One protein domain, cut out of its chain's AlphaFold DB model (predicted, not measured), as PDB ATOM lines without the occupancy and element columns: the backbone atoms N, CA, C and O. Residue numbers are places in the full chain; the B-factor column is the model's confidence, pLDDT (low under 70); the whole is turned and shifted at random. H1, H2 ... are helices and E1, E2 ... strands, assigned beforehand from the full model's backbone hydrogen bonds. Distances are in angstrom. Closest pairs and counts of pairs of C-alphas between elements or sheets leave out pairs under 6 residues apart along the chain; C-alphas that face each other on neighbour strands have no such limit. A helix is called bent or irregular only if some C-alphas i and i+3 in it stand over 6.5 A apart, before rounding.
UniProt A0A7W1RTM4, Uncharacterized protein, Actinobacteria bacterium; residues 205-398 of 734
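AT A GLANCE: This is residues 205 to 398 of the 734 residues of an uncharacterized protein of Actinobacteria bacterium (UniProt A0A7W1RTM4). Two helical lobes stand end to end: in one, the hairpin H1 and H2 crosses H3, with the hairpin H4 and H5 beside H3; in the other, H6 to H9 fold back and forth as a bundle, with H10 across H8 and H9. Where the lobes meet, H7 packs on H4 and on the short strand E1. The printed part has 194 residues, with ten named helices and two named strands in the order H1 H2 H3 E1 H4 H5 E2 H6 H7 H8 H9 H10; E1 and E2 make one parallel sheet, and the class is mostly helix. It is compact, with a radius of gyration of the C-alphas of 17.2 A, and spans 54 by 36 by 28 A.

HOW THE PARTS SIT: H1, residues 217 to 237, and H2, residues 241 to 259, form a hairpin and touch at Ala 235 and Ala 244, their closest C-alphas, 5.3 A apart. H3, residues 269 to 282, touches H1 with residues 270 to 274 alone, about perpendicular at 77 degrees; the closest C-alphas, Lys 225 and Gly 271, are 4.9 A apart. E1, residues 285 to 287, H4, residues 288 to 296, H5, residues 301 to 311, and E2, residues 315 to 317, form a strand-helix-strand unit, two parallel neighbour strands with helices between, whose crossover is right-handed. N 286 and O 315 are within hydrogen-bond range at 2.9 A. H5 touches H3 at a shallow tilt of 12 degrees, the same way; the closest C-alphas, Met 276 and Ala 311, are 6.0 A apart. H6, residues 322 to 330, and H7, residues 334 to 343, form a hairpin, closest at C-alphas 325 and 337, 5.3 A. H7 touches H4, about perpendicular at 88 degrees, closest at C-alphas 289 and 339, 5.8 A. The hub, H8, residues 349 to 363, touches H6, H7, H9, residues 366 to 378, and H10, residues 389 to 396; C-alphas 353 and 375 of H8 and H9 are closest, 4.9 A. Every O i to N i+4 pair is within hydrogen-bond range in H3 to H10, against 14 of 17 in H1 and 9 of 15 in H2.

IN THESE COORDINATES: H1 begins at C-alpha 217 (17.399, -30.106, 34.617) and is 26.8 A long; H2 is 21.1 A, H3 20.3 A, H8 20.8 A and H9 18.4 A. H1 and H2 are irregular, C-alphas 231 and 234 being 7.3 A and 255 and 258 7.8 A apart. H10 ends at C-alpha 396 (-7.053, -32.341, 31.986).

THE WHOLE: The C-alphas farthest apart, Arg 238 and Thr 383, are 54.3 A apart. The printed part has no cut and no long link. Residues 265 to 267 and 345 have pLDDT under 70.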
ATOM      1  N   ALA A 205      28.338 -24.992  43.900       95.38
ATOM      2  CA  ALA A 205      27.021 -25.437  44.343       95.38
ATOM      3  C   ALA A 205      26.816 -25.275  45.851       95.38
ATOM      4  O   ALA A 205      25.777 -24.774  46.286       95.38
ATOM      5  N   LEU A 206      27.826 -25.642  46.644       94.12
ATOM      6  CA  LEU A 206      27.837 -25.468  48.096       94.12
ATOM      7  C   LEU A 206      27.844 -23.984  48.486       94.12
ATOM      8  O   LEU A 206      27.078 -23.566  49.355       94.12
ATOM      9  N   THR A 207      28.672 -23.176  47.820       94.88
ATOM     10  CA  THR A 207      28.811 -21.737  48.100       94.88
ATOM     11  C   THR A 207      27.517 -20.975  47.819       94.88
ATOM     12  O   THR A 207      27.117 -20.118  48.608       94.88
ATOM     13  N   HIS A 208      26.835 -21.314  46.722       92.81
ATOM     14  CA  HIS A 208      25.598 -20.658  46.293       92.81
ATOM     15  C   HIS A 208      24.330 -21.380  46.765       92.81
ATOM     16  O   HIS A 208      23.231 -20.948  46.421       92.81
ATOM     17  N   ARG A 209      24.471 -22.444  47.572       92.94
ATOM     18  CA  ARG A 209      23.372 -23.267  48.107       92.94
ATOM     19  C   ARG A 209      22.377 -23.702  47.027       92.94
ATOM     20  O   ARG A 209      21.167 -23.580  47.196       92.94
ATOM     21  N   LEU A 210      22.897 -24.195  45.904       93.50
ATOM     22  CA  LEU A 210      22.074 -24.538  44.740       93.50
ATOM     23  C   LEU A 210      21.065 -25.659  45.034       93.50
ATOM     24  O   LEU A 210      19.990 -25.659  44.447       93.50
ATOM     25  N   SER A 211      21.363 -26.555  45.981       89.94
ATOM     26  CA  SER A 211      20.445 -27.603  46.458       89.94
ATOM     27  C   SER A 211      19.082 -27.069  46.912       89.94
ATOM     28  O   SER A 211      18.076 -27.761  46.775       89.94
ATOM     29  N   ASP A 212      19.052 -25.835  47.422       90.38
ATOM     30  CA  ASP A 212      17.869 -25.214  48.022       90.38
ATOM     31  C   ASP A 212      16.978 -24.513  46.980       90.38
ATOM     32  O   ASP A 212      15.912 -23.996  47.321       90.38
ATOM     33  N   LEU A 213      17.431 -24.429  45.726       90.69
ATOM     34  CA  LEU A 213      16.770 -23.709  44.638       90.69
ATOM     35  C   LEU A 213      16.061 -24.672  43.695       90.69
ATOM     36  O   LEU A 213      16.449 -25.827  43.591       90.69
ATOM     37  N   ASP A 214      15.083 -24.191  42.932       85.62
ATOM     38  CA  ASP A 214      14.521 -24.975  41.833       85.62
ATOM     39  C   ASP A 214      15.501 -25.044  40.660       85.62
ATOM     40  O   ASP A 214      15.723 -24.062  39.949       85.62
ATOM     41  N   LEU A 215      16.148 -26.204  40.528       87.69
ATOM     42  CA  LEU A 215      17.221 -26.440  39.572       87.69
ATOM     43  C   LEU A 215      16.657 -26.694  38.169       87.69
ATOM     44  O   LEU A 215      15.823 -27.586  38.002       87.69
ATOM     45  N   PRO A 216      17.152 -25.991  37.133       86.94
ATOM     46  CA  PRO A 216      16.991 -26.446  35.760       86.94
ATOM     47  C   PRO A 216      17.603 -27.842  35.596       86.94
ATOM     48  O   PRO A 216      18.665 -28.127  36.152       86.94
ATOM     49  N   ARG A 217      16.980 -28.699  34.786       82.38
ATOM     50  CA  ARG A 217      17.399 -30.106  34.617       82.38
ATOM     51  C   ARG A 217      18.837 -30.265  34.164       82.38
ATOM     52  O   ARG A 217      19.551 -31.136  34.641       82.38
ATOM     53  N   SER A 218      19.262 -29.400  33.253       84.00
ATOM     54  CA  SER A 218      20.627 -29.379  32.741       84.00
ATOM     55  C   SER A 218      21.652 -29.107  33.853       84.00
ATOM     56  O   SER A 218      22.727 -29.698  33.864       84.00
ATOM     57  N   VAL A 219      21.290 -28.283  34.841       91.12
ATOM     58  CA  VAL A 219      22.108 -27.991  36.027       91.12
ATOM     59  C   VAL A 219      22.076 -29.153  37.017       91.12
ATOM     60  O   VAL A 219      23.121 -29.525  37.541       91.12
ATOM     61  N   GLU A 220      20.906 -29.751  37.266       90.88
ATOM     62  CA  GLU A 220      20.800 -30.968  38.083       90.88
ATOM     63  C   GLU A 220      21.691 -32.082  37.523       90.88
ATOM     64  O   GLU A 220      22.484 -32.668  38.262       90.88
ATOM     65  N   HIS A 221      21.614 -32.333  36.213       87.38
ATOM     66  CA  HIS A 221      22.428 -33.343  35.546       87.38
ATOM     67  C   HIS A 221      23.924 -33.091  35.745       87.38
ATOM     68  O   HIS A 221      24.647 -34.006  36.153       87.38
ATOM     69  N   ASP A 222      24.383 -31.856  35.534       90.00
ATOM     70  CA  ASP A 222      25.785 -31.481  35.722       90.00
ATOM     71  C   ASP A 222      26.246 -31.637  37.175       90.00
ATOM     72  O   ASP A 222      27.358 -32.106  37.422       90.00
ATOM     73  N   LEU A 223      25.393 -31.310  38.149       94.38
ATOM     74  CA  LEU A 223      25.695 -31.477  39.570       94.38
ATOM     75  C   LEU A 223      25.764 -32.956  39.969       94.38
ATOM     76  O   LEU A 223      26.712 -33.368  40.640       94.38
ATOM     77  N   VAL A 224      24.815 -33.781  39.522       93.88
ATOM     78  CA  VAL A 224      24.834 -35.236  39.754       93.88
ATOM     79  C   VAL A 224      26.083 -35.862  39.123       93.88
ATOM     80  O   VAL A 224      26.753 -36.695  39.742       93.88
ATOM     81  N   LYS A 225      26.456 -35.418  37.919       90.38
ATOM     82  CA  LYS A 225      27.691 -35.837  37.250       90.38
ATOM     83  C   LYS A 225      28.934 -35.375  38.018       90.38
ATOM     84  O   LYS A 225      29.860 -36.165  38.202       90.38
ATOM     85  N   ALA A 226      28.947 -34.151  38.541       93.12
ATOM     86  CA  ALA A 226      30.039 -33.646  39.368       93.12
ATOM     87  C   ALA A 226      30.207 -34.451  40.665       93.12
ATOM     88  O   ALA A 226      31.335 -34.734  41.064       93.12
ATOM     89  N   ILE A 227      29.111 -34.896  41.288       95.56
ATOM     90  CA  ILE A 227      29.147 -35.782  42.463       95.56
ATOM     91  C   ILE A 227      29.823 -37.110  42.113       95.56
ATOM     92  O   ILE A 227      30.671 -37.587  42.872       95.56
ATOM     93  N   TYR A 228      29.497 -37.695  40.957       94.25
ATOM     94  CA  TYR A 228      30.181 -38.899  40.498       94.25
ATOM     95  C   TYR A 228      31.692 -38.671  40.392       94.25
ATOM     96  O   TYR A 228      32.460 -39.376  41.044       94.25
ATOM     97  N   TRP A 229      32.122 -37.668  39.621       90.44
ATOM     98  CA  TRP A 229      33.544 -37.440  39.353       90.44
ATOM     99  C   TRP A 229      34.329 -36.979  40.586       90.44
ATOM    100  O   TRP A 229      35.441 -37.450  40.803       90.44
ATOM    101  N   GLY A 230      33.765 -36.083  41.400       89.44
ATOM    102  CA  GLY A 230      34.440 -35.491  42.559       89.44
ATOM    103  C   GLY A 230      34.375 -36.328  43.842       89.44
ATOM    104  O   GLY A 230      35.148 -36.092  44.776       89.44
ATOM    105  N   VAL A 231      33.455 -37.297  43.928       93.38
ATOM    106  CA  VAL A 231      33.232 -38.068  45.167       93.38
ATOM    107  C   VAL A 231      33.253 -39.579  44.955       93.38
ATOM    108  O   VAL A 231      33.831 -40.283  45.784       93.38
ATOM    109  N   LEU A 232      32.620 -40.095  43.898       94.75
ATOM    110  CA  LEU A 232      32.330 -41.531  43.781       94.75
ATOM    111  C   LEU A 232      33.345 -42.304  42.934       94.75
ATOM    112  O   LEU A 232      33.662 -43.442  43.285       94.75
ATOM    113  N   ARG A 233      33.860 -41.695  41.857       91.50
ATOM    114  CA  ARG A 233      34.719 -42.336  40.846       91.50
ATOM    115  C   ARG A 233      35.825 -43.174  41.477       91.50
ATOM    116  O   ARG A 233      35.877 -44.374  41.258       91.50
ATOM    117  N   ASP A 234      36.662 -42.562  42.310       88.69
ATOM    118  CA  ASP A 234      37.837 -43.213  42.896       88.69
ATOM    119  C   ASP A 234      37.512 -44.527  43.617       88.69
ATOM    120  O   ASP A 234      38.292 -45.477  43.577       88.69
ATOM    121  N   ALA A 235      36.385 -44.577  44.330       92.75
ATOM    122  CA  ALA A 235      35.962 -45.769  45.052       92.75
ATOM    123  C   ALA A 235      35.365 -46.819  44.103       92.75
ATOM    124  O   ALA A 235      35.692 -48.002  44.225       92.75
ATOM    125  N   LEU A 236      34.547 -46.385  43.140       91.81
ATOM    126  CA  LEU A 236      33.915 -47.260  42.152       91.81
ATOM    127  C   LEU A 236      34.937 -47.891  41.195       91.81
ATOM    128  O   LEU A 236      34.883 -49.099  40.986       91.81
ATOM    129  N   ASP A 237      35.928 -47.131  40.723       87.44
ATOM    130  CA  ASP A 237      37.007 -47.615  39.848       87.44
ATOM    131  C   ASP A 237      37.874 -48.686  40.545       87.44
ATOM    132  O   ASP A 237      38.443 -49.568  39.901       87.44
ATOM    133  N   ARG A 238      37.959 -48.652  41.884       89.94
ATOM    134  CA  ARG A 238      38.627 -49.686  42.700       89.94
ATOM    135  C   ARG A 238      37.729 -50.884  43.031       89.94
ATOM    136  O   ARG A 238      38.192 -51.810  43.698       89.94
ATOM    137  N   GLY A 239      36.461 -50.866  42.620       90.19
ATOM    138  CA  GLY A 239      35.456 -51.865  42.989       90.19
ATOM    139  C   GLY A 239      35.022 -51.812  44.459       90.19
ATOM    140  O   GLY A 239      34.408 -52.757  44.953       90.19
ATOM    141  N   ASP A 240      35.331 -50.731  45.182       94.38
ATOM    142  CA  ASP A 240      34.994 -50.562  46.599       94.38
ATOM    143  C   ASP A 240      33.688 -49.774  46.766       94.38
ATOM    144  O   ASP A 240      33.658 -48.596  47.139       94.38
ATOM    145  N   VAL A 241      32.575 -50.455  46.485       94.94
ATOM    146  CA  VAL A 241      31.226 -49.877  46.590       94.94
ATOM    147  C   VAL A 241      30.921 -49.427  48.024       94.94
ATOM    148  O   VAL A 241      30.266 -48.406  48.222       94.94
ATOM    149  N   ALA A 242      31.429 -50.126  49.044       95.25
ATOM    150  CA  ALA A 242      31.193 -49.764  50.441       95.25
ATOM    151  C   ALA A 242      31.773 -48.382  50.780       95.25
ATOM    152  O   ALA A 242      31.095 -47.571  51.422       95.25
ATOM    153  N   SER A 243      32.984 -48.086  50.301       95.94
ATOM    154  CA  SER A 243      33.583 -46.757  50.433       95.94
ATOM    155  C   SER A 243      32.810 -45.689  49.660       95.94
ATOM    156  O   SER A 243      32.626 -44.593  50.186       95.94
ATOM    157  N   ALA A 244      32.293 -45.998  48.464       96.31
ATOM    158  CA  ALA A 244      31.454 -45.063  47.703       96.31
ATOM    159  C   ALA A 244      30.162 -44.704  48.464       96.31
ATOM    160  O   ALA A 244      29.819 -43.529  48.591       96.31
ATOM    161  N   LEU A 245      29.484 -45.700  49.048       97.00
ATOM    162  CA  LEU A 245      28.281 -45.500  49.870       97.00
ATOM    163  C   LEU A 245      28.574 -44.726  51.165       97.00
ATOM    164  O   LEU A 245      27.741 -43.949  51.632       97.00
ATOM    165  N   GLY A 246      29.741 -44.946  51.778       96.62
ATOM    166  CA  GLY A 246      30.217 -44.147  52.912       96.62
ATOM    167  C   GLY A 246      30.434 -42.686  52.519       96.62
ATOM    168  O   GLY A 246      29.833 -41.795  53.108       96.62
ATOM    169  N   ALA A 247      31.204 -42.452  51.454       95.88
ATOM    170  CA  ALA A 247      31.487 -41.114  50.947       95.88
ATOM    171  C   ALA A 247      30.210 -40.352  50.564       95.88
ATOM    172  O   ALA A 247      30.095 -39.169  50.882       95.88
ATOM    173  N   PHE A 248      29.233 -41.021  49.945       97.06
ATOM    174  CA  PHE A 248      27.944 -40.412  49.627       97.06
ATOM    175  C   PHE A 248      27.203 -39.955  50.892       97.06
ATOM    176  O   PHE A 248      26.801 -38.796  50.982       97.06
ATOM    177  N   ARG A 249      27.062 -40.831  51.896       96.62
ATOM    178  CA  ARG A 249      26.366 -40.501  53.155       96.62
ATOM    179  C   ARG A 249      27.042 -39.376  53.929       96.62
ATOM    180  O   ARG A 249      26.347 -38.535  54.488       96.62
ATOM    181  N   ASP A 250      28.369 -39.360  53.944       95.00
ATOM    182  CA  ASP A 250      29.127 -38.435  54.785       95.00
ATOM    183  C   ASP A 250      29.345 -37.071  54.113       95.00
ATOM    184  O   ASP A 250      29.355 -36.046  54.794       95.00
ATOM    185  N   ARG A 251      29.529 -37.039  52.783       92.88
ATOM    186  CA  ARG A 251      29.915 -35.822  52.038       92.88
ATOM    187  C   ARG A 251      28.801 -35.240  51.173       92.88
ATOM    188  O   ARG A 251      28.766 -34.028  50.999       92.88
ATOM    189  N   VAL A 252      27.928 -36.077  50.607       94.94
ATOM    190  CA  VAL A 252      26.921 -35.648  49.619       94.94
ATOM    191  C   VAL A 252      25.568 -35.459  50.286       94.94
ATOM    192  O   VAL A 252      25.020 -34.363  50.247       94.94
ATOM    193  N   GLN A 253      25.056 -36.495  50.952       94.12
ATOM    194  CA  GLN A 253      23.715 -36.497  51.539       94.12
ATOM    195  C   GLN A 253      23.404 -35.261  52.409       94.12
ATOM    196  O   GLN A 253      22.305 -34.731  52.267       94.12
ATOM    197  N   PRO A 254      24.314 -34.752  53.271       93.38
ATOM    198  CA  PRO A 254      23.978 -33.654  54.179       93.38
ATOM    199  C   PRO A 254      23.798 -32.285  53.511       93.38
ATOM    200  O   PRO A 254      23.144 -31.426  54.093       93.38
ATOM    201  N   ALA A 255      24.419 -32.056  52.351       90.81
ATOM    202  CA  ALA A 255      24.492 -30.727  51.730       90.81
ATOM    203  C   ALA A 255      24.032 -30.692  50.266       90.81
ATOM    204  O   ALA A 255      23.687 -29.635  49.758       90.81
ATOM    205  N   LEU A 256      24.047 -31.835  49.583       93.81
ATOM    206  CA  LEU A 256      23.798 -31.971  48.149       93.81
ATOM    207  C   LEU A 256      22.771 -33.077  47.844       93.81
ATOM    208  O   LEU A 256      22.516 -33.366  46.679       93.81
ATOM    209  N   GLY A 257      22.173 -33.706  48.865       89.62
ATOM    210  CA  GLY A 257      21.197 -34.790  48.690       89.62
ATOM    211  C   GLY A 257      19.956 -34.375  47.889       89.62
ATOM    212  O   GLY A 257      19.504 -35.140  47.039       89.62
ATOM    213  N   ASP A 258      19.478 -33.144  48.090       90.19
ATOM    214  CA  ASP A 258      18.264 -32.593  47.457       90.19
ATOM    215  C   ASP A 258      18.457 -32.196  45.978       90.19
ATOM    216  O   ASP A 258      17.517 -31.766  45.304       90.19
ATOM    217  N   ILE A 259      19.679 -32.351  45.453       91.81
ATOM    218  CA  ILE A 259      19.960 -32.228  44.016       91.81
ATOM    219  C   ILE A 259      19.355 -33.408  43.254       91.81
ATOM    220  O   ILE A 259      18.961 -33.244  42.111       91.81
ATOM    221  N   PHE A 260      19.254 -34.585  43.876       91.19
ATOM    222  CA  PHE A 260      18.696 -35.783  43.249       91.19
ATOM    223  C   PHE A 260      17.166 -35.717  43.222       91.19
ATOM    224  O   PHE A 260      16.512 -36.229  44.137       91.19
ATOM    225  N   ARG A 261      16.595 -35.115  42.175       86.94
ATOM    226  CA  ARG A 261      15.145 -34.915  42.025       86.94
ATOM    227  C   ARG A 261      14.553 -35.832  40.975       86.94
ATOM    228  O   ARG A 261      13.461 -36.365  41.178       86.94
ATOM    229  N   ASP A 262      15.280 -36.046  39.882       86.81
ATOM    230  CA  ASP A 262      14.788 -36.804  38.746       86.81
ATOM    231  C   ASP A 262      15.823 -37.735  38.108       86.81
ATOM    232  O   ASP A 262      16.745 -37.325  37.401       86.81
ATOM    233  N   HIS A 263      15.625 -39.040  38.297       86.38
ATOM    234  CA  HIS A 263      16.512 -40.068  37.757       86.38
ATOM    235  C   HIS A 263      16.374 -40.279  36.245       86.38
ATOM    236  O   HIS A 263      17.258 -40.901  35.654       86.38
ATOM    237  N   ARG A 264      15.308 -39.779  35.599       74.00
ATOM    238  CA  ARG A 264      15.095 -39.964  34.150       74.00
ATOM    239  C   ARG A 264      15.924 -39.020  33.289       74.00
ATOM    240  O   ARG A 264      16.266 -39.378  32.167       74.00
ATOM    241  N   PHE A 265      16.277 -37.844  33.800       65.25
ATOM    242  CA  PHE A 265      17.012 -36.824  33.041       65.25
ATOM    243  C   PHE A 265      18.519 -36.900  33.259       65.25
ATOM    244  O   PHE A 265      19.221 -35.892  33.275       65.25
ATOM    245  N   VAL A 266      19.027 -38.122  33.414       65.62
ATOM    246  CA  VAL A 266      20.448 -38.377  33.610       65.62
ATOM    247  C   VAL A 266      20.999 -39.127  32.399       65.62
ATOM    248  O   VAL A 266      21.152 -40.352  32.428       65.62
ATOM    249  N   PRO A 267      21.279 -38.399  31.298       64.50
ATOM    250  CA  PRO A 267      21.683 -39.002  30.031       64.50
ATOM    251  C   PRO A 267      23.049 -39.685  30.109       64.50
ATOM    252  O   PRO A 267      23.355 -40.536  29.279       64.50
ATOM    253  N   SER A 268      23.870 -39.367  31.114       79.31
ATOM    254  CA  SER A 268      25.223 -39.906  31.218       79.31
ATOM    255  C   SER A 268      25.325 -41.117  32.151       79.31
ATOM    256  O   SER A 268      24.643 -41.202  33.177       79.31
ATOM    257  N   ALA A 269      26.232 -42.036  31.814       83.50
ATOM    258  CA  ALA A 269      26.491 -43.242  32.596       83.50
ATOM    259  C   ALA A 269      26.901 -42.924  34.042       83.50
ATOM    260  O   ALA A 269      26.490 -43.597  34.987       83.50
ATOM    261  N   GLU A 270      27.670 -41.853  34.232       87.88
ATOM    262  CA  GLU A 270      28.143 -41.404  35.542       87.88
ATOM    263  C   GLU A 270      26.995 -41.022  36.463       87.88
ATOM    264  O   GLU A 270      26.959 -41.423  37.628       87.88
ATOM    265  N   GLY A 271      26.034 -40.262  35.942       90.12
ATOM    266  CA  GLY A 271      24.913 -39.853  36.760       90.12
ATOM    267  C   GLY A 271      23.976 -41.029  37.062       90.12
ATOM    268  O   GLY A 271      23.465 -41.119  38.177       90.12
ATOM    269  N   ARG A 272      23.801 -41.979  36.130       91.94
ATOM    270  CA  ARG A 272      23.043 -43.217  36.389       91.94
ATOM    271  C   ARG A 272      23.678 -44.048  37.506       91.94
ATOM    272  O   ARG A 272      22.979 -44.506  38.413       91.94
ATOM    273  N   LYS A 273      25.010 -44.171  37.510       94.00
ATOM    274  CA  LYS A 273      25.767 -44.785  38.616       94.00
ATOM    275  C   LYS A 273      25.570 -44.018  39.926       94.00
ATOM    276  O   LYS A 273      25.339 -44.642  40.961       94.00
ATOM    277  N   ALA A 274      25.612 -42.684  39.896       95.25
ATOM    278  CA  ALA A 274      25.382 -41.851  41.078       95.25
ATOM    279  C   ALA A 274      23.977 -42.053  41.679       95.25
ATOM    280  O   ALA A 274      23.854 -42.149  42.899       95.25
ATOM    281  N   TRP A 275      22.938 -42.202  40.850       94.88
ATOM    282  CA  TRP A 275      21.579 -42.529  41.305       94.88
ATOM    283  C   TRP A 275      21.487 -43.897  41.987       94.88
ATOM    284  O   TRP A 275      20.901 -44.005  43.066       94.88
ATOM    285  N   MET A 276      22.122 -44.933  41.426       95.00
ATOM    286  CA  MET A 276      22.177 -46.253  42.073       95.00
ATOM    287  C   MET A 276      22.874 -46.187  43.439       95.00
ATOM    288  O   MET A 276      22.384 -46.756  44.418       95.00
ATOM    289  N   VAL A 277      23.983 -45.443  43.529       96.31
ATOM    290  CA  VAL A 277      24.695 -45.203  44.794       96.31
ATOM    291  C   VAL A 277      23.812 -44.443  45.785       96.31
ATOM    292  O   VAL A 277      23.757 -44.842  46.947       96.31
ATOM    293  N   ARG A 278      23.080 -43.406  45.352       95.44
ATOM    294  CA  ARG A 278      22.134 -42.657  46.199       95.44
ATOM    295  C   ARG A 278      21.094 -43.588  46.818       95.44
ATOM    296  O   ARG A 278      20.940 -43.604  48.039       95.44
ATOM    297  N   TRP A 279      20.398 -44.385  46.007       95.00
ATOM    298  CA  TRP A 279      19.348 -45.283  46.501       95.00
ATOM    299  C   TRP A 279      19.876 -46.318  47.499       95.00
ATOM    300  O   TRP A 279      19.230 -46.566  48.521       95.00
ATOM    301  N   ALA A 280      21.068 -46.864  47.243       95.25
ATOM    302  CA  ALA A 280      21.746 -47.776  48.159       95.25
ATOM    303  C   ALA A 280      22.202 -47.078  49.457       95.25
ATOM    304  O   ALA A 280      22.104 -47.651  50.541       95.25
ATOM    305  N   ALA A 281      22.669 -45.830  49.371       95.00
ATOM    306  CA  ALA A 281      23.192 -45.065  50.499       95.00
ATOM    307  C   ALA A 281      22.096 -44.559  51.454       95.00
ATOM    308  O   ALA A 281      22.300 -44.562  52.668       95.00
ATOM    309  N   VAL A 282      20.940 -44.141  50.924       90.56
ATOM    310  CA  VAL A 282      19.800 -43.645  51.718       90.56
ATOM    311  C   VAL A 282      19.099 -44.781  52.480       90.56
ATOM    312  O   VAL A 282      18.541 -44.552  53.550       90.56
ATOM    313  N   GLY A 283      19.173 -46.023  51.980       79.62
ATOM    314  CA  GLY A 283      18.714 -47.215  52.707       79.62
ATOM    315  C   GLY A 283      17.190 -47.407  52.768       79.62
ATOM    316  O   GLY A 283      16.702 -48.068  53.684       79.62
ATOM    317  N   GLY A 284      16.445 -46.829  51.819       87.56
ATOM    318  CA  GLY A 284      14.996 -47.009  51.655       87.56
ATOM    319  C   GLY A 284      14.606 -48.180  50.740       87.56
ATOM    320  O   GLY A 284      15.460 -48.802  50.110       87.56
ATOM    321  N   VAL A 285      13.299 -48.455  50.657       92.50
ATOM    322  CA  VAL A 285      12.714 -49.365  49.656       92.50
ATOM    323  C   VAL A 285      12.222 -48.537  48.472       92.50
ATOM    324  O   VAL A 285      11.404 -47.637  48.653       92.50
ATOM    325  N   TRP A 286      12.689 -48.865  47.272       94.31
ATOM    326  CA  TRP A 286      12.430 -48.118  46.041       94.31
ATOM    327  C   TRP A 286      11.590 -48.933  45.047       94.31
ATOM    328  O   TRP A 286      11.650 -50.162  45.066       94.31
ATOM    329  N   PRO A 287      10.799 -48.302  44.165       93.75
ATOM    330  CA  PRO A 287      10.112 -49.020  43.091       93.75
ATOM    331  C   PRO A 287      11.101 -49.706  42.142       93.75
ATOM    332  O   PRO A 287      12.055 -49.076  41.696       93.75
ATOM    333  N   SER A 288      10.857 -50.952  41.738       93.62
ATOM    334  CA  SER A 288      11.666 -51.579  40.677       93.62
ATOM    335  C   SER A 288      11.625 -50.785  39.367       93.62
ATOM    336  O   SER A 288      12.627 -50.729  38.664       93.62
ATOM    337  N   ALA A 289      10.521 -50.074  39.099       91.31
ATOM    338  CA  ALA A 289      10.375 -49.204  37.934       91.31
ATOM    339  C   ALA A 289      11.499 -48.155  37.813       91.31
ATOM    340  O   ALA A 289      11.998 -47.937  36.715       91.31
ATOM    341  N   VAL A 290      11.959 -47.553  38.925       92.44
ATOM    342  CA  VAL A 290      13.044 -46.553  38.851       92.44
ATOM    343  C   VAL A 290      14.385 -47.187  38.487       92.44
ATOM    344  O   VAL A 290      15.152 -46.617  37.716       92.44
ATOM    345  N   ARG A 291      14.651 -48.400  38.988       92.94
ATOM    346  CA  ARG A 291      15.833 -49.185  38.615       92.94
ATOM    347  C   ARG A 291      15.780 -49.536  37.134       92.94
ATOM    348  O   ARG A 291      16.770 -49.357  36.430       92.94
ATOM    349  N   ASP A 292      14.639 -50.045  36.685       91.50
ATOM    350  CA  ASP A 292      14.463 -50.558  35.330       91.50
ATOM    351  C   ASP A 292      14.585 -49.438  34.292       91.50
ATOM    352  O   ASP A 292      15.240 -49.635  33.274       91.50
ATOM    353  N   GLU A 293      14.064 -48.241  34.580       88.50
ATOM    354  CA  GLU A 293      14.254 -47.046  33.745       88.50
ATOM    355  C   GLU A 293      15.733 -46.667  33.597       88.50
ATOM    356  O   GLU A 293      16.209 -46.455  32.482       88.50
ATOM    357  N   VAL A 294      16.483 -46.635  34.705       89.88
ATOM    358  CA  VAL A 294      17.916 -46.301  34.681       89.88
ATOM    359  C   VAL A 294      18.727 -47.362  33.931       89.88
ATOM    360  O   VAL A 294      19.626 -47.024  33.166       89.88
ATOM    361  N   ILE A 295      18.411 -48.647  34.109       90.81
ATOM    362  CA  ILE A 295      19.092 -49.754  33.416       90.81
ATOM    363  C   ILE A 295      18.740 -49.783  31.921       90.81
ATOM    364  O   ILE A 295      19.603 -50.081  31.090       90.81
ATOM    365  N   ALA A 296      17.491 -49.481  31.563       87.00
ATOM    366  CA  ALA A 296      17.046 -49.414  30.174       87.00
ATOM    367  C   ALA A 296      17.753 -48.291  29.402       87.00
ATOM    368  O   ALA A 296      18.073 -48.477  28.231       87.00
ATOM    369  N   ALA A 297      18.064 -47.178  30.072       83.31
ATOM    370  CA  ALA A 297      18.801 -46.050  29.506       83.31
ATOM    371  C   ALA A 297      20.318 -46.292  29.335       83.31
ATOM    372  O   ALA A 297      21.025 -45.402  28.865       83.31
ATOM    373  N   ALA A 298      20.845 -47.460  29.721       83.81
ATOM    374  CA  ALA A 298      22.257 -47.786  29.532       83.81
ATOM    375  C   ALA A 298      22.607 -47.917  28.040       83.81
ATOM    376  O   ALA A 298      21.987 -48.705  27.317       83.81
ATOM    377  N   ALA A 299      23.643 -47.199  27.605       73.62
ATOM    378  CA  ALA A 299      24.064 -47.152  26.204       73.62
ATOM    379  C   ALA A 299      24.829 -48.418  25.785       73.62
ATOM    380  O   ALA A 299      24.818 -48.815  24.619       73.62
ATOM    381  N   THR A 300      25.494 -49.080  26.738       79.06
ATOM    382  CA  THR A 300      26.322 -50.267  26.484       79.06
ATOM    383  C   THR A 300      25.962 -51.426  27.409       79.06
ATOM    384  O   THR A 300      25.418 -51.241  28.498       79.06
ATOM    385  N   GLU A 301      26.290 -52.648  26.987       83.38
ATOM    386  CA  GLU A 301      26.092 -53.842  27.818       83.38
ATOM    387  C   GLU A 301      27.017 -53.858  29.046       83.38
ATOM    388  O   GLU A 301      26.638 -54.354  30.104       83.38
ATOM    389  N   GLU A 302      28.212 -53.273  28.929       85.81
ATOM    390  CA  GLU A 302      29.150 -53.115  30.045       85.81
ATOM    391  C   GLU A 302      28.565 -52.202  31.124       85.81
ATOM    392  O   GLU A 302      28.463 -52.599  32.284       85.81
ATOM    393  N   GLU A 303      28.069 -51.029  30.727       86.56
ATOM    394  CA  GLU A 303      27.380 -50.117  31.639       86.56
ATOM    395  C   GLU A 303      26.166 -50.792  32.292       86.56
ATOM    396  O   GLU A 303      25.959 -50.700  33.504       86.56
ATOM    397  N   ARG A 304      25.367 -51.518  31.501       91.94
ATOM    398  CA  ARG A 304      24.210 -52.266  32.000       91.94
ATOM    399  C   ARG A 304      24.617 -53.273  33.078       91.94
ATOM    400  O   ARG A 304      23.920 -53.395  34.087       91.94
ATOM    401  N   ALA A 305      25.730 -53.982  32.901       93.25
ATOM    402  CA  ALA A 305      26.245 -54.924  33.892       93.25
ATOM    403  C   ALA A 305      26.688 -54.221  35.188       93.25
ATOM    404  O   ALA A 305      26.371 -54.694  36.282       93.25
ATOM    405  N   GLU A 306      27.355 -53.069  35.085       92.88
ATOM    406  CA  GLU A 306      27.768 -52.265  36.242       92.88
ATOM    407  C   GLU A 306      26.570 -51.728  37.036       92.88
ATOM    408  O   GLU A 306      26.541 -51.829  38.265       92.88
ATOM    409  N   LEU A 307      25.550 -51.201  36.349       94.50
ATOM    410  CA  LEU A 307      24.320 -50.722  36.986       94.50
ATOM    411  C   LEU A 307      23.579 -51.859  37.696       94.50
ATOM    412  O   LEU A 307      23.120 -51.678  38.824       94.50
ATOM    413  N   ASN A 308      23.514 -53.047  37.085       95.62
ATOM    414  CA  ASN A 308      22.954 -54.237  37.726       95.62
ATOM    415  C   ASN A 308      23.729 -54.627  38.993       95.62
ATOM    416  O   ASN A 308      23.114 -54.961  40.004       95.62
ATOM    417  N   ALA A 309      25.063 -54.560  38.967       95.19
ATOM    418  CA  ALA A 309      25.887 -54.844  40.138       95.19
ATOM    419  C   ALA A 309      25.619 -53.841  41.273       95.19
ATOM    420  O   ALA A 309      25.377 -54.251  42.409       95.19
ATOM    421  N   LEU A 310      25.574 -52.540  40.966       95.38
ATOM    422  CA  LEU A 310      25.247 -51.495  41.943       95.38
ATOM    423  C   LEU A 310      23.832 -51.653  42.515       95.38
ATOM    424  O   LEU A 310      23.640 -51.494  43.720       95.38
ATOM    425  N   ALA A 311      22.858 -52.031  41.684       94.81
ATOM    426  CA  ALA A 311      21.474 -52.230  42.106       94.81
ATOM    427  C   ALA A 311      21.324 -53.305  43.200       94.81
ATOM    428  O   ALA A 311      20.393 -53.228  43.998       94.81
ATOM    429  N   THR A 312      22.254 -54.266  43.302       95.62
ATOM    430  CA  THR A 312      22.238 -55.284  44.375       95.62
ATOM    431  C   THR A 312      22.454 -54.709  45.779       95.62
ATOM    432  O   THR A 312      22.133 -55.369  46.768       95.62
ATOM    433  N   HIS A 313      22.969 -53.480  45.880       95.50
ATOM    434  CA  HIS A 313      23.198 -52.785  47.147       95.50
ATOM    435  C   HIS A 313      21.997 -51.947  47.619       95.50
ATOM    436  O   HIS A 313      22.025 -51.439  48.740       95.50
ATOM    437  N   ALA A 314      20.950 -51.808  46.802       94.88
ATOM    438  CA  ALA A 314      19.712 -51.111  47.145       94.88
ATOM    439  C   ALA A 314      18.531 -52.092  47.248       94.88
ATOM    440  O   ALA A 314      18.556 -53.192  46.698       94.88
ATOM    441  N   GLN A 315      17.477 -51.698  47.964       95.50
ATOM    442  CA  GLN A 315      16.257 -52.498  48.078       95.50
ATOM    443  C   GLN A 315      15.212 -52.002  47.079       95.50
ATOM    444  O   GLN A 315      14.706 -50.890  47.219       95.50
ATOM    445  N   PHE A 316      14.865 -52.843  46.103       94.75
ATOM    446  CA  PHE A 316      13.817 -52.568  45.119       94.75
ATOM    447  C   PHE A 316      12.598 -53.474  45.322       94.75
ATOM    448  O   PHE A 316      12.732 -54.617  45.762       94.75
ATOM    449  N   SER A 317      11.410 -52.955  45.020       91.94
ATOM    450  CA  SER A 317      10.123 -53.623  45.203       91.94
ATOM    451  C   SER A 317       9.231 -53.462  43.975       91.94
ATOM    452  O   SER A 317       9.033 -52.348  43.489       91.94
ATOM    453  N   ASP A 318       8.618 -54.564  43.542       89.25
ATOM    454  CA  ASP A 318       7.599 -54.584  42.483       89.25
ATOM    455  C   ASP A 318       6.196 -54.211  43.008       89.25
ATOM    456  O   ASP A 318       5.212 -54.271  42.278       89.25
ATOM    457  N   SER A 319       6.067 -53.857  44.295       86.00
ATOM    458  CA  SER A 319       4.778 -53.466  44.874       86.00
ATOM    459  C   SER A 319       4.266 -52.170  44.250       86.00
ATOM    460  O   SER A 319       4.926 -51.144  44.329       86.00
ATOM    461  N   THR A 320       3.042 -52.188  43.734       82.75
ATOM    462  CA  THR A 320       2.351 -51.049  43.104       82.75
ATOM    463  C   THR A 320       1.221 -50.509  43.987       82.75
ATOM    464  O   THR A 320       0.150 -50.147  43.514       82.75
ATOM    465  N   SER A 321       1.420 -50.479  45.311       87.94
ATOM    466  CA  SER A 321       0.356 -50.079  46.246       87.94
ATOM    467  C   SER A 321       0.165 -48.558  46.351       87.94
ATOM    468  O   SER A 321       1.126 -47.788  46.354       87.94
ATOM    469  N   GLU A 322      -1.082 -48.125  46.562       86.56
ATOM    470  CA  GLU A 322      -1.435 -46.718  46.822       86.56
ATOM    471  C   GLU A 322      -0.703 -46.156  48.058       86.56
ATOM    472  O   GLU A 322      -0.326 -44.986  48.104       86.56
ATOM    473  N   ALA A 323      -0.478 -46.991  49.079       89.69
ATOM    474  CA  ALA A 323       0.277 -46.606  50.270       89.69
ATOM    475  C   ALA A 323       1.747 -46.309  49.940       89.69
ATOM    476  O   ALA A 323       2.308 -45.347  50.465       89.69
ATOM    477  N   PHE A 324       2.355 -47.097  49.049       92.00
ATOM    478  CA  PHE A 324       3.735 -46.882  48.627       92.00
ATOM    479  C   PHE A 324       3.868 -45.619  47.769       92.00
ATOM    480  O   PHE A 324       4.726 -44.783  48.047       92.00
ATOM    481  N   ALA A 325       2.953 -45.409  46.817       91.50
ATOM    482  CA  ALA A 325       2.911 -44.185  46.017       91.50
ATOM    483  C   ALA A 325       2.753 -42.924  46.890       91.50
ATOM    484  O   ALA A 325       3.479 -41.945  46.719       91.50
ATOM    485  N   ARG A 326       1.852 -42.961  47.883       90.69
ATOM    486  CA  ARG A 326       1.664 -41.853  48.836       90.69
ATOM    487  C   ARG A 326       2.888 -41.605  49.712       90.69
ATOM    488  O   ARG A 326       3.177 -40.447  50.011       90.69
ATOM    489  N   ALA A 327       3.599 -42.655  50.121       92.88
ATOM    490  CA  ALA A 327       4.833 -42.513  50.888       92.88
ATOM    491  C   ALA A 327       5.913 -41.780  50.076       92.88
ATOM    492  O   ALA A 327       6.514 -40.844  50.597       92.88
ATOM    493  N   LEU A 328       6.087 -42.132  48.795       93.69
ATOM    494  CA  LEU A 328       7.025 -41.455  47.890       93.69
ATOM    495  C   LEU A 328       6.657 -39.977  47.692       93.69
ATOM    496  O   LEU A 328       7.493 -39.106  47.910       93.69
ATOM    497  N   LEU A 329       5.386 -39.677  47.399       92.19
ATOM    498  CA  LEU A 329       4.904 -38.293  47.270       92.19
ATOM    499  C   LEU A 329       5.068 -37.473  48.559       92.19
ATOM    500  O   LEU A 329       5.225 -36.256  48.493       92.19
ATOM    501  N   SER A 330       4.980 -38.110  49.730       92.50
ATOM    502  CA  SER A 330       5.157 -37.440  51.030       92.50
ATOM    503  C   SER A 330       6.629 -37.204  51.364       92.50
ATOM    504  O   SER A 330       6.946 -36.266  52.087       92.50
ATOM    505  N   ALA A 331       7.515 -38.051  50.840       90.75
ATOM    506  CA  ALA A 331       8.962 -37.915  50.948       90.75
ATOM    507  C   ALA A 331       9.562 -36.996  49.869       90.75
ATOM    508  O   ALA A 331      10.777 -36.850  49.831       90.75
ATOM    509  N   HIS A 332       8.732 -36.385  49.012       89.88
ATOM    510  CA  HIS A 332       9.160 -35.588  47.855       89.88
ATOM    511  C   HIS A 332       9.988 -36.376  46.821       89.88
ATOM    512  O   HIS A 332      10.736 -35.806  46.037       89.88
ATOM    513  N   GLU A 333       9.804 -37.698  46.762       92.56
ATOM    514  CA  GLU A 333      10.386 -38.573  45.736       92.56
ATOM    515  C   GLU A 333       9.451 -38.624  44.513       92.56
ATOM    516  O   GLU A 333       8.953 -39.683  44.116       92.56
ATOM    517  N   ASP A 334       9.139 -37.451  43.953       92.94
ATOM    518  CA  ASP A 334       8.075 -37.282  42.957       92.94
ATOM    519  C   ASP A 334       8.370 -38.044  41.651       92.94
ATOM    520  O   ASP A 334       7.473 -38.691  41.105       92.94
ATOM    521  N   ALA A 335       9.626 -38.072  41.185       91.44
ATOM    522  CA  ALA A 335      10.022 -38.860  40.012       91.44
ATOM    523  C   ALA A 335       9.848 -40.372  40.235       91.44
ATOM    524  O   ALA A 335       9.379 -41.084  39.343       91.44
ATOM    525  N   ALA A 336      10.149 -40.868  41.438       92.50
ATOM    526  CA  ALA A 336       9.942 -42.270  41.786       92.50
ATOM    527  C   ALA A 336       8.452 -42.622  41.904       92.50
ATOM    528  O   ALA A 336       8.029 -43.685  41.447       92.50
ATOM    529  N   ALA A 337       7.643 -41.721  42.475       94.12
ATOM    530  CA  ALA A 337       6.191 -41.872  42.524       94.12
ATOM    531  C   ALA A 337       5.582 -41.909  41.114       94.12
ATOM    532  O   ALA A 337       4.713 -42.742  40.838       94.12
ATOM    533  N   PHE A 338       6.066 -41.048  40.213       93.69
ATOM    534  CA  PHE A 338       5.642 -41.025  38.817       93.69
ATOM    535  C   PHE A 338       5.987 -42.336  38.100       93.69
ATOM    536  O   PHE A 338       5.106 -42.950  37.501       93.69
ATOM    537  N   ALA A 339       7.235 -42.803  38.210       91.38
ATOM    538  CA  ALA A 339       7.690 -44.064  37.620       91.38
ATOM    539  C   ALA A 339       6.866 -45.266  38.106       91.38
ATOM    540  O   ALA A 339       6.395 -46.075  37.304       91.38
ATOM    541  N   LEU A 340       6.611 -45.341  39.418       92.88
ATOM    542  CA  LEU A 340       5.754 -46.361  40.018       92.88
ATOM    543  C   LEU A 340       4.346 -46.353  39.400       92.88
ATOM    544  O   LEU A 340       3.836 -47.405  39.017       92.88
ATOM    545  N   ALA A 341       3.716 -45.180  39.300       92.75
ATOM    546  CA  ALA A 341       2.368 -45.054  38.751       92.75
ATOM    547  C   ALA A 341       2.323 -45.295  37.236       92.75
ATOM    548  O   ALA A 341       1.331 -45.814  36.727       92.75
ATOM    549  N   GLN A 342       3.378 -44.958  36.495       89.81
ATOM    550  CA  GLN A 342       3.439 -45.218  35.060       89.81
ATOM    551  C   GLN A 342       3.573 -46.718  34.774       89.81
ATOM    552  O   GLN A 342       2.846 -47.220  33.916       89.81
ATOM    553  N   ALA A 343       4.416 -47.430  35.526       85.56
ATOM    554  CA  ALA A 343       4.629 -48.870  35.377       85.56
ATOM    555  C   ALA A 343       3.507 -49.732  35.990       85.56
ATOM    556  O   ALA A 343       3.227 -50.826  35.502       85.56
ATOM    557  N   GLY A 344       2.861 -49.262  37.061       77.56
ATOM    558  CA  GLY A 344       1.887 -50.040  37.823       77.56
ATOM    559  C   GLY A 344       0.510 -50.135  37.164       77.56
ATOM    560  O   GLY A 344      -0.301 -49.217  37.279       77.56
ATOM    561  N   SER A 345       0.207 -51.281  36.544       69.88
ATOM    562  CA  SER A 345      -1.125 -51.599  35.997       69.88
ATOM    563  C   SER A 345      -2.189 -51.889  37.058       69.88
ATOM    564  O   SER A 345      -3.377 -51.865  36.749       69.88
ATOM    565  N   ASP A 346      -1.766 -52.181  38.289       80.38
ATOM    566  CA  ASP A 346      -2.650 -52.702  39.338       80.38
ATOM    567  C   ASP A 346      -3.302 -51.598  40.186       80.38
ATOM    568  O   ASP A 346      -4.204 -51.872  40.980       80.38
ATOM    569  N   LEU A 347      -2.863 -50.345  40.019       84.44
ATOM    570  CA  LEU A 347      -3.508 -49.192  40.641       84.44
ATOM    571  C   LEU A 347      -4.848 -48.904  39.945       84.44
ATOM    572  O   LEU A 347      -4.899 -48.873  38.711       84.44
ATOM    573  N   PRO A 348      -5.926 -48.615  40.701       90.38
ATOM    574  CA  PRO A 348      -7.148 -48.074  40.118       90.38
ATOM    575  C   PRO A 348      -6.840 -46.832  39.274       90.38
ATOM    576  O   PRO A 348      -6.009 -46.008  39.655       90.38
ATOM    577  N   LEU A 349      -7.516 -46.678  38.130       91.31
ATOM    578  CA  LEU A 349      -7.199 -45.620  37.157       91.31
ATOM    579  C   LEU A 349      -7.234 -44.211  37.770       91.31
ATOM    580  O   LEU A 349      -6.357 -43.404  37.475       91.31
ATOM    581  N   GLY A 350      -8.191 -43.942  38.665       92.62
ATOM    582  CA  GLY A 350      -8.295 -42.671  39.385       92.62
ATOM    583  C   GLY A 350      -7.123 -42.395  40.332       92.62
ATOM    584  O   GLY A 350      -6.615 -41.273  40.370       92.62
ATOM    585  N   ASP A 351      -6.640 -43.420  41.041       91.81
ATOM    586  CA  ASP A 351      -5.486 -43.318  41.945       91.81
ATOM    587  C   ASP A 351      -4.187 -43.162  41.157       91.81
ATOM    588  O   ASP A 351      -3.362 -42.299  41.462       91.81
ATOM    589  N   ARG A 352      -4.034 -43.952  40.089       93.88
ATOM    590  CA  ARG A 352      -2.909 -43.859  39.155       93.88
ATOM    591  C   ARG A 352      -2.812 -42.457  38.560       93.88
ATOM    592  O   ARG A 352      -1.759 -41.829  38.649       93.88
ATOM    593  N   ALA A 353      -3.913 -41.940  38.012       94.38
ATOM    594  CA  ALA A 353      -3.980 -40.577  37.498       94.38
ATOM    595  C   ALA A 353      -3.689 -39.548  38.602       94.38
ATOM    596  O   ALA A 353      -2.968 -38.584  38.363       94.38
ATOM    597  N   GLY A 354      -4.177 -39.773  39.825       94.81
ATOM    598  CA  GLY A 354      -3.948 -38.882  40.961       94.81
ATOM    599  C   GLY A 354      -2.475 -38.758  41.356       94.81
ATOM    600  O   GLY A 354      -2.013 -37.653  41.659       94.81
ATOM    601  N   VAL A 355      -1.724 -39.862  41.315       94.94
ATOM    602  CA  VAL A 355      -0.272 -39.865  41.556       94.94
ATOM    603  C   VAL A 355       0.464 -39.159  40.419       94.94
ATOM    604  O   VAL A 355       1.273 -38.272  40.692       94.94
ATOM    605  N   LEU A 356       0.147 -39.492  39.163       94.75
ATOM    606  CA  LEU A 356       0.778 -38.881  37.986       94.75
ATOM    607  C   LEU A 356       0.560 -37.363  37.956       94.75
ATOM    608  O   LEU A 356       1.512 -36.621  37.749       94.75
ATOM    609  N   VAL A 357      -0.657 -36.891  38.243       95.12
ATOM    610  CA  VAL A 357      -1.000 -35.460  38.310       95.12
ATOM    611  C   VAL A 357      -0.193 -34.729  39.383       95.12
ATOM    612  O   VAL A 357       0.348 -33.656  39.123       95.12
ATOM    613  N   GLN A 358      -0.105 -35.284  40.596       94.94
ATOM    614  CA  GLN A 358       0.611 -34.632  41.696       94.94
ATOM    615  C   GLN A 358       2.121 -34.595  41.456       94.94
ATOM    616  O   GLN A 358       2.735 -33.545  41.647       94.94
ATOM    617  N   ALA A 359       2.696 -35.712  41.007       93.88
ATOM    618  CA  ALA A 359       4.116 -35.800  40.701       93.88
ATOM    619  C   ALA A 359       4.493 -34.904  39.510       93.88
ATOM    620  O   ALA A 359       5.405 -34.091  39.630       93.88
ATOM    621  N   ALA A 360       3.753 -34.974  38.396       92.06
ATOM    622  CA  ALA A 360       4.034 -34.180  37.196       92.06
ATOM    623  C   ALA A 360       4.015 -32.673  37.466       92.06
ATOM    624  O   ALA A 360       4.834 -31.944  36.922       92.06
ATOM    625  N   VAL A 361       3.108 -32.203  38.327       91.44
ATOM    626  CA  VAL A 361       3.027 -30.781  38.681       91.44
ATOM    627  C   VAL A 361       4.211 -30.321  39.518       91.44
ATOM    628  O   VAL A 361       4.664 -29.197  39.334       91.44
ATOM    629  N   ARG A 362       4.681 -31.138  40.462       90.00
ATOM    630  CA  ARG A 362       5.830 -30.772  41.303       90.00
ATOM    631  C   ARG A 362       7.137 -30.808  40.523       90.00
ATOM    632  O   ARG A 362       8.012 -29.998  40.783       90.00
ATOM    633  N   LEU A 363       7.228 -31.726  39.566       86.75
ATOM    634  CA  LEU A 363       8.359 -31.852  38.650       86.75
ATOM    635  C   LEU A 363       8.324 -30.799  37.528       86.75
ATOM    636  O   LEU A 363       9.342 -30.586  36.881       86.75
ATOM    637  N   ASP A 364       7.158 -30.183  37.299       84.31
ATOM    638  CA  ASP A 364       6.880 -29.179  36.263       84.31
ATOM    639  C   ASP A 364       7.423 -29.576  34.879       84.31
ATOM    640  O   ASP A 364       8.065 -28.801  34.172       84.31
ATOM    641  N   ASP A 365       7.200 -30.842  34.503       81.00
ATOM    642  CA  ASP A 365       7.714 -31.404  33.256       81.00
ATOM    643  C   ASP A 365       6.652 -31.496  32.159       81.00
ATOM    644  O   ASP A 365       5.685 -32.240  32.335       81.00
ATOM    645  N   PRO A 366       6.830 -30.836  30.996       80.81
ATOM    646  CA  PRO A 366       5.845 -30.886  29.926       80.81
ATOM    647  C   PRO A 366       5.478 -32.290  29.449       80.81
ATOM    648  O   PRO A 366       4.302 -32.524  29.163       80.81
ATOM    649  N   ALA A 367       6.440 -33.216  29.383       78.62
ATOM    650  CA  ALA A 367       6.175 -34.585  28.947       78.62
ATOM    651  C   ALA A 367       5.323 -35.336  29.983       78.62
ATOM    652  O   ALA A 367       4.264 -35.866  29.653       78.62
ATOM    653  N   ARG A 368       5.696 -35.287  31.264       86.12
ATOM    654  CA  ARG A 368       4.906 -35.886  32.350       86.12
ATOM    655  C   ARG A 368       3.557 -35.219  32.572       86.12
ATOM    656  O   ARG A 368       2.612 -35.896  32.966       86.12
ATOM    657  N   LEU A 369       3.442 -33.914  32.340       89.12
ATOM    658  CA  LEU A 369       2.164 -33.200  32.384       89.12
ATOM    659  C   LEU A 369       1.241 -33.695  31.261       89.12
ATOM    660  O   LEU A 369       0.049 -33.894  31.502       89.12
ATOM    661  N   ALA A 370       1.788 -33.973  30.073       85.44
ATOM    662  CA  ALA A 370       1.046 -34.589  28.977       85.44
ATOM    663  C   ALA A 370       0.650 -36.047  29.282       85.44
ATOM    664  O   ALA A 370      -0.506 -36.410  29.053       85.44
ATOM    665  N   ASP A 371       1.546 -36.854  29.855       88.19
ATOM    666  CA  ASP A 371       1.246 -38.222  30.311       88.19
ATOM    667  C   ASP A 371       0.161 -38.224  31.399       88.19
ATOM    668  O   ASP A 371      -0.785 -39.016  31.366       88.19
ATOM    669  N   ALA A 372       0.256 -37.301  32.360       92.50
ATOM    670  CA  ALA A 372      -0.734 -37.136  33.413       92.50
ATOM    671  C   ALA A 372      -2.096 -36.734  32.832       92.50
ATOM    672  O   ALA A 372      -3.106 -37.313  33.226       92.50
ATOM    673  N   ALA A 373      -2.141 -35.824  31.853       91.31
ATOM    674  CA  ALA A 373      -3.374 -35.481  31.142       91.31
ATOM    675  C   ALA A 373      -4.000 -36.710  30.458       91.31
ATOM    676  O   ALA A 373      -5.212 -36.910  30.538       91.31
ATOM    677  N   GLN A 374      -3.178 -37.590  29.872       90.00
ATOM    678  CA  GLN A 374      -3.654 -38.836  29.259       90.00
ATOM    679  C   GLN A 374      -4.261 -39.772  30.300       90.00
ATOM    680  O   GLN A 374      -5.300 -40.386  30.063       90.00
ATOM    681  N   ALA A 375      -3.624 -39.872  31.465       92.12
ATOM    682  CA  ALA A 375      -4.123 -40.682  32.562       92.12
ATOM    683  C   ALA A 375      -5.449 -40.140  33.122       92.12
ATOM    684  O   ALA A 375      -6.328 -40.935  33.449       92.12
ATOM    685  N   VAL A 376      -5.626 -38.814  33.186       94.50
ATOM    686  CA  VAL A 376      -6.896 -38.186  33.591       94.50
ATOM    687  C   VAL A 376      -8.022 -38.530  32.612       94.50
ATOM    688  O   VAL A 376      -9.113 -38.906  33.039       94.50
ATOM    689  N   GLU A 377      -7.766 -38.455  31.304       91.88
ATOM    690  CA  GLU A 377      -8.738 -38.871  30.285       91.88
ATOM    691  C   GLU A 377      -9.075 -40.361  30.396       91.88
ATOM    692  O   GLU A 377     -10.249 -40.734  30.399       91.88
ATOM    693  N   ALA A 378      -8.059 -41.215  30.553       91.50
ATOM    694  CA  ALA A 378      -8.237 -42.657  30.705       91.50
ATOM    695  C   ALA A 378      -9.021 -43.031  31.976       91.50
ATOM    696  O   ALA A 378      -9.741 -44.029  31.976       91.50
ATOM    697  N   ALA A 379      -8.916 -42.231  33.041       93.44
ATOM    698  CA  ALA A 379      -9.694 -42.394  34.267       93.44
ATOM    699  C   ALA A 379     -11.172 -41.976  34.122       93.44
ATOM    700  O   ALA A 379     -11.961 -42.251  35.020       93.44
ATOM    701  N   GLY A 380     -11.563 -41.355  33.003       94.25
ATOM    702  CA  GLY A 380     -12.928 -40.875  32.765       94.25
ATOM    703  C   GLY A 380     -13.131 -39.381  33.033       94.25
ATOM    704  O   GLY A 380     -14.268 -38.913  33.020       94.25
ATOM    705  N   GLY A 381     -12.049 -38.622  33.234       93.69
ATOM    706  CA  GLY A 381     -12.070 -37.175  33.443       93.69
ATOM    707  C   GLY A 381     -11.637 -36.743  34.850       93.69
ATOM    708  O   GLY A 381     -11.426 -37.573  35.732       93.69
ATOM    709  N   PRO A 382     -11.507 -35.424  35.092       93.81
ATOM    710  CA  PRO A 382     -10.875 -34.883  36.300       93.81
ATOM    711  C   PRO A 382     -11.625 -35.185  37.606       93.81
ATOM    712  O   PRO A 382     -11.015 -35.148  38.670       93.81
ATOM    713  N   THR A 383     -12.925 -35.496  37.552       93.88
ATOM    714  CA  THR A 383     -13.738 -35.833  38.736       93.88
ATOM    715  C   THR A 383     -13.446 -37.219  39.303       93.88
ATOM    716  O   THR A 383     -13.705 -37.449  40.480       93.88
ATOM    717  N   GLU A 384     -12.906 -38.122  38.483       93.44
ATOM    718  CA  GLU A 384     -12.582 -39.506  38.861       93.44
ATOM    719  C   GLU A 384     -11.143 -39.645  39.392       93.44
ATOM    720  O   GLU A 384     -10.711 -40.727  39.785       93.44
ATOM    721  N   VAL A 385     -10.376 -38.552  39.400       94.06
ATOM    722  CA  VAL A 385      -8.952 -38.533  39.750       94.06
ATOM    723  C   VAL A 385      -8.775 -38.289  41.246       94.06
ATOM    724  O   VAL A 385      -9.283 -37.307  41.788       94.06
ATOM    725  N   ALA A 386      -7.975 -39.121  41.917       91.69
ATOM    726  CA  ALA A 386      -7.647 -38.977  43.337       91.69
ATOM    727  C   ALA A 386      -6.579 -37.886  43.586       91.69
ATOM    728  O   ALA A 386      -5.503 -38.135  44.134       91.69
ATOM    729  N   ALA A 387      -6.863 -36.657  43.156       91.62
ATOM    730  CA  ALA A 387      -6.032 -35.467  43.346       91.62
ATOM    731  C   ALA A 387      -6.918 -34.242  43.657       91.62
ATOM    732  O   ALA A 387      -8.133 -34.293  43.462       91.62
ATOM    733  N   PRO A 388      -6.354 -33.116  44.139       93.94
ATOM    734  CA  PRO A 388      -7.128 -31.887  44.306       93.94
ATOM    735  C   PRO A 388      -7.839 -31.492  43.000       93.94
ATOM    736  O   PRO A 388      -7.191 -31.394  41.961       93.94
ATOM    737  N   ALA A 389      -9.150 -31.226  43.050       91.50
ATOM    738  CA  ALA A 389      -9.978 -31.026  41.850       91.50
ATOM    739  C   ALA A 389      -9.430 -29.946  40.899       91.50
ATOM    740  O   ALA A 389      -9.295 -30.186  39.705       91.50
ATOM    741  N   ALA A 390      -9.005 -28.797  41.438       92.25
ATOM    742  CA  ALA A 390      -8.402 -27.722  40.646       92.25
ATOM    743  C   ALA A 390      -7.120 -28.161  39.913       92.25
ATOM    744  O   ALA A 390      -6.803 -27.653  38.840       92.25
ATOM    745  N   LEU A 391      -6.374 -29.107  40.492       93.00
ATOM    746  CA  LEU A 391      -5.166 -29.656  39.892       93.00
ATOM    747  C   LEU A 391      -5.507 -30.604  38.744       93.00
ATOM    748  O   LEU A 391      -4.960 -30.457  37.654       93.00
ATOM    749  N   ALA A 392      -6.435 -31.532  38.980       93.44
ATOM    750  CA  ALA A 392      -6.905 -32.470  37.968       93.44
ATOM    751  C   ALA A 392      -7.551 -31.739  36.779       93.44
ATOM    752  O   ALA A 392      -7.244 -32.059  35.637       93.44
ATOM    753  N   GLU A 393      -8.367 -30.709  37.028       93.62
ATOM    754  CA  GLU A 393      -8.952 -29.861  35.978       93.62
ATOM    755  C   GLU A 393      -7.889 -29.110  35.173       93.62
ATOM    756  O   GLU A 393      -7.983 -29.020  33.948       93.62
ATOM    757  N   ARG A 394      -6.858 -28.579  35.840       92.94
ATOM    758  CA  ARG A 394      -5.754 -27.896  35.158       92.94
ATOM    759  C   ARG A 394      -4.986 -28.850  34.244       92.94
ATOM    760  O   ARG A 394      -4.662 -28.466  33.127       92.94
ATOM    761  N   ILE A 395      -4.712 -30.071  34.708       92.94
ATOM    762  CA  ILE A 395      -3.980 -31.080  33.928       92.94
ATOM    763  C   ILE A 395      -4.835 -31.683  32.814       92.94
ATOM    764  O   ILE A 395      -4.330 -31.875  31.715       92.94
ATOM    765  N   ALA A 396      -6.134 -31.895  33.035       90.31
ATOM    766  CA  ALA A 396      -7.053 -32.341  31.986       90.31
ATOM    767  C   ALA A 396      -7.065 -31.397  30.770       90.31
ATOM    768  O   ALA A 396      -7.257 -31.841  29.647       90.31
ATOM    769  N   ASN A 397      -6.844 -30.098  30.997       87.94
ATOM    770  CA  ASN A 397      -6.798 -29.072  29.954       87.94
ATOM    771  C   ASN A 397      -5.361 -28.685  29.551       87.94
ATOM    772  O   ASN A 397      -5.154 -27.616  28.971       87.94
ATOM    773  N   TYR A 398      -4.357 -29.495  29.898       85.88
ATOM    774  CA  TYR A 398      -2.967 -29.190  29.582       85.88
ATOM    775  C   TYR A 398      -2.720 -29.264  28.062       85.88
ATOM    776  O   TYR A 398      -3.041 -30.286  27.449       85.88
TER     777      TYR A 398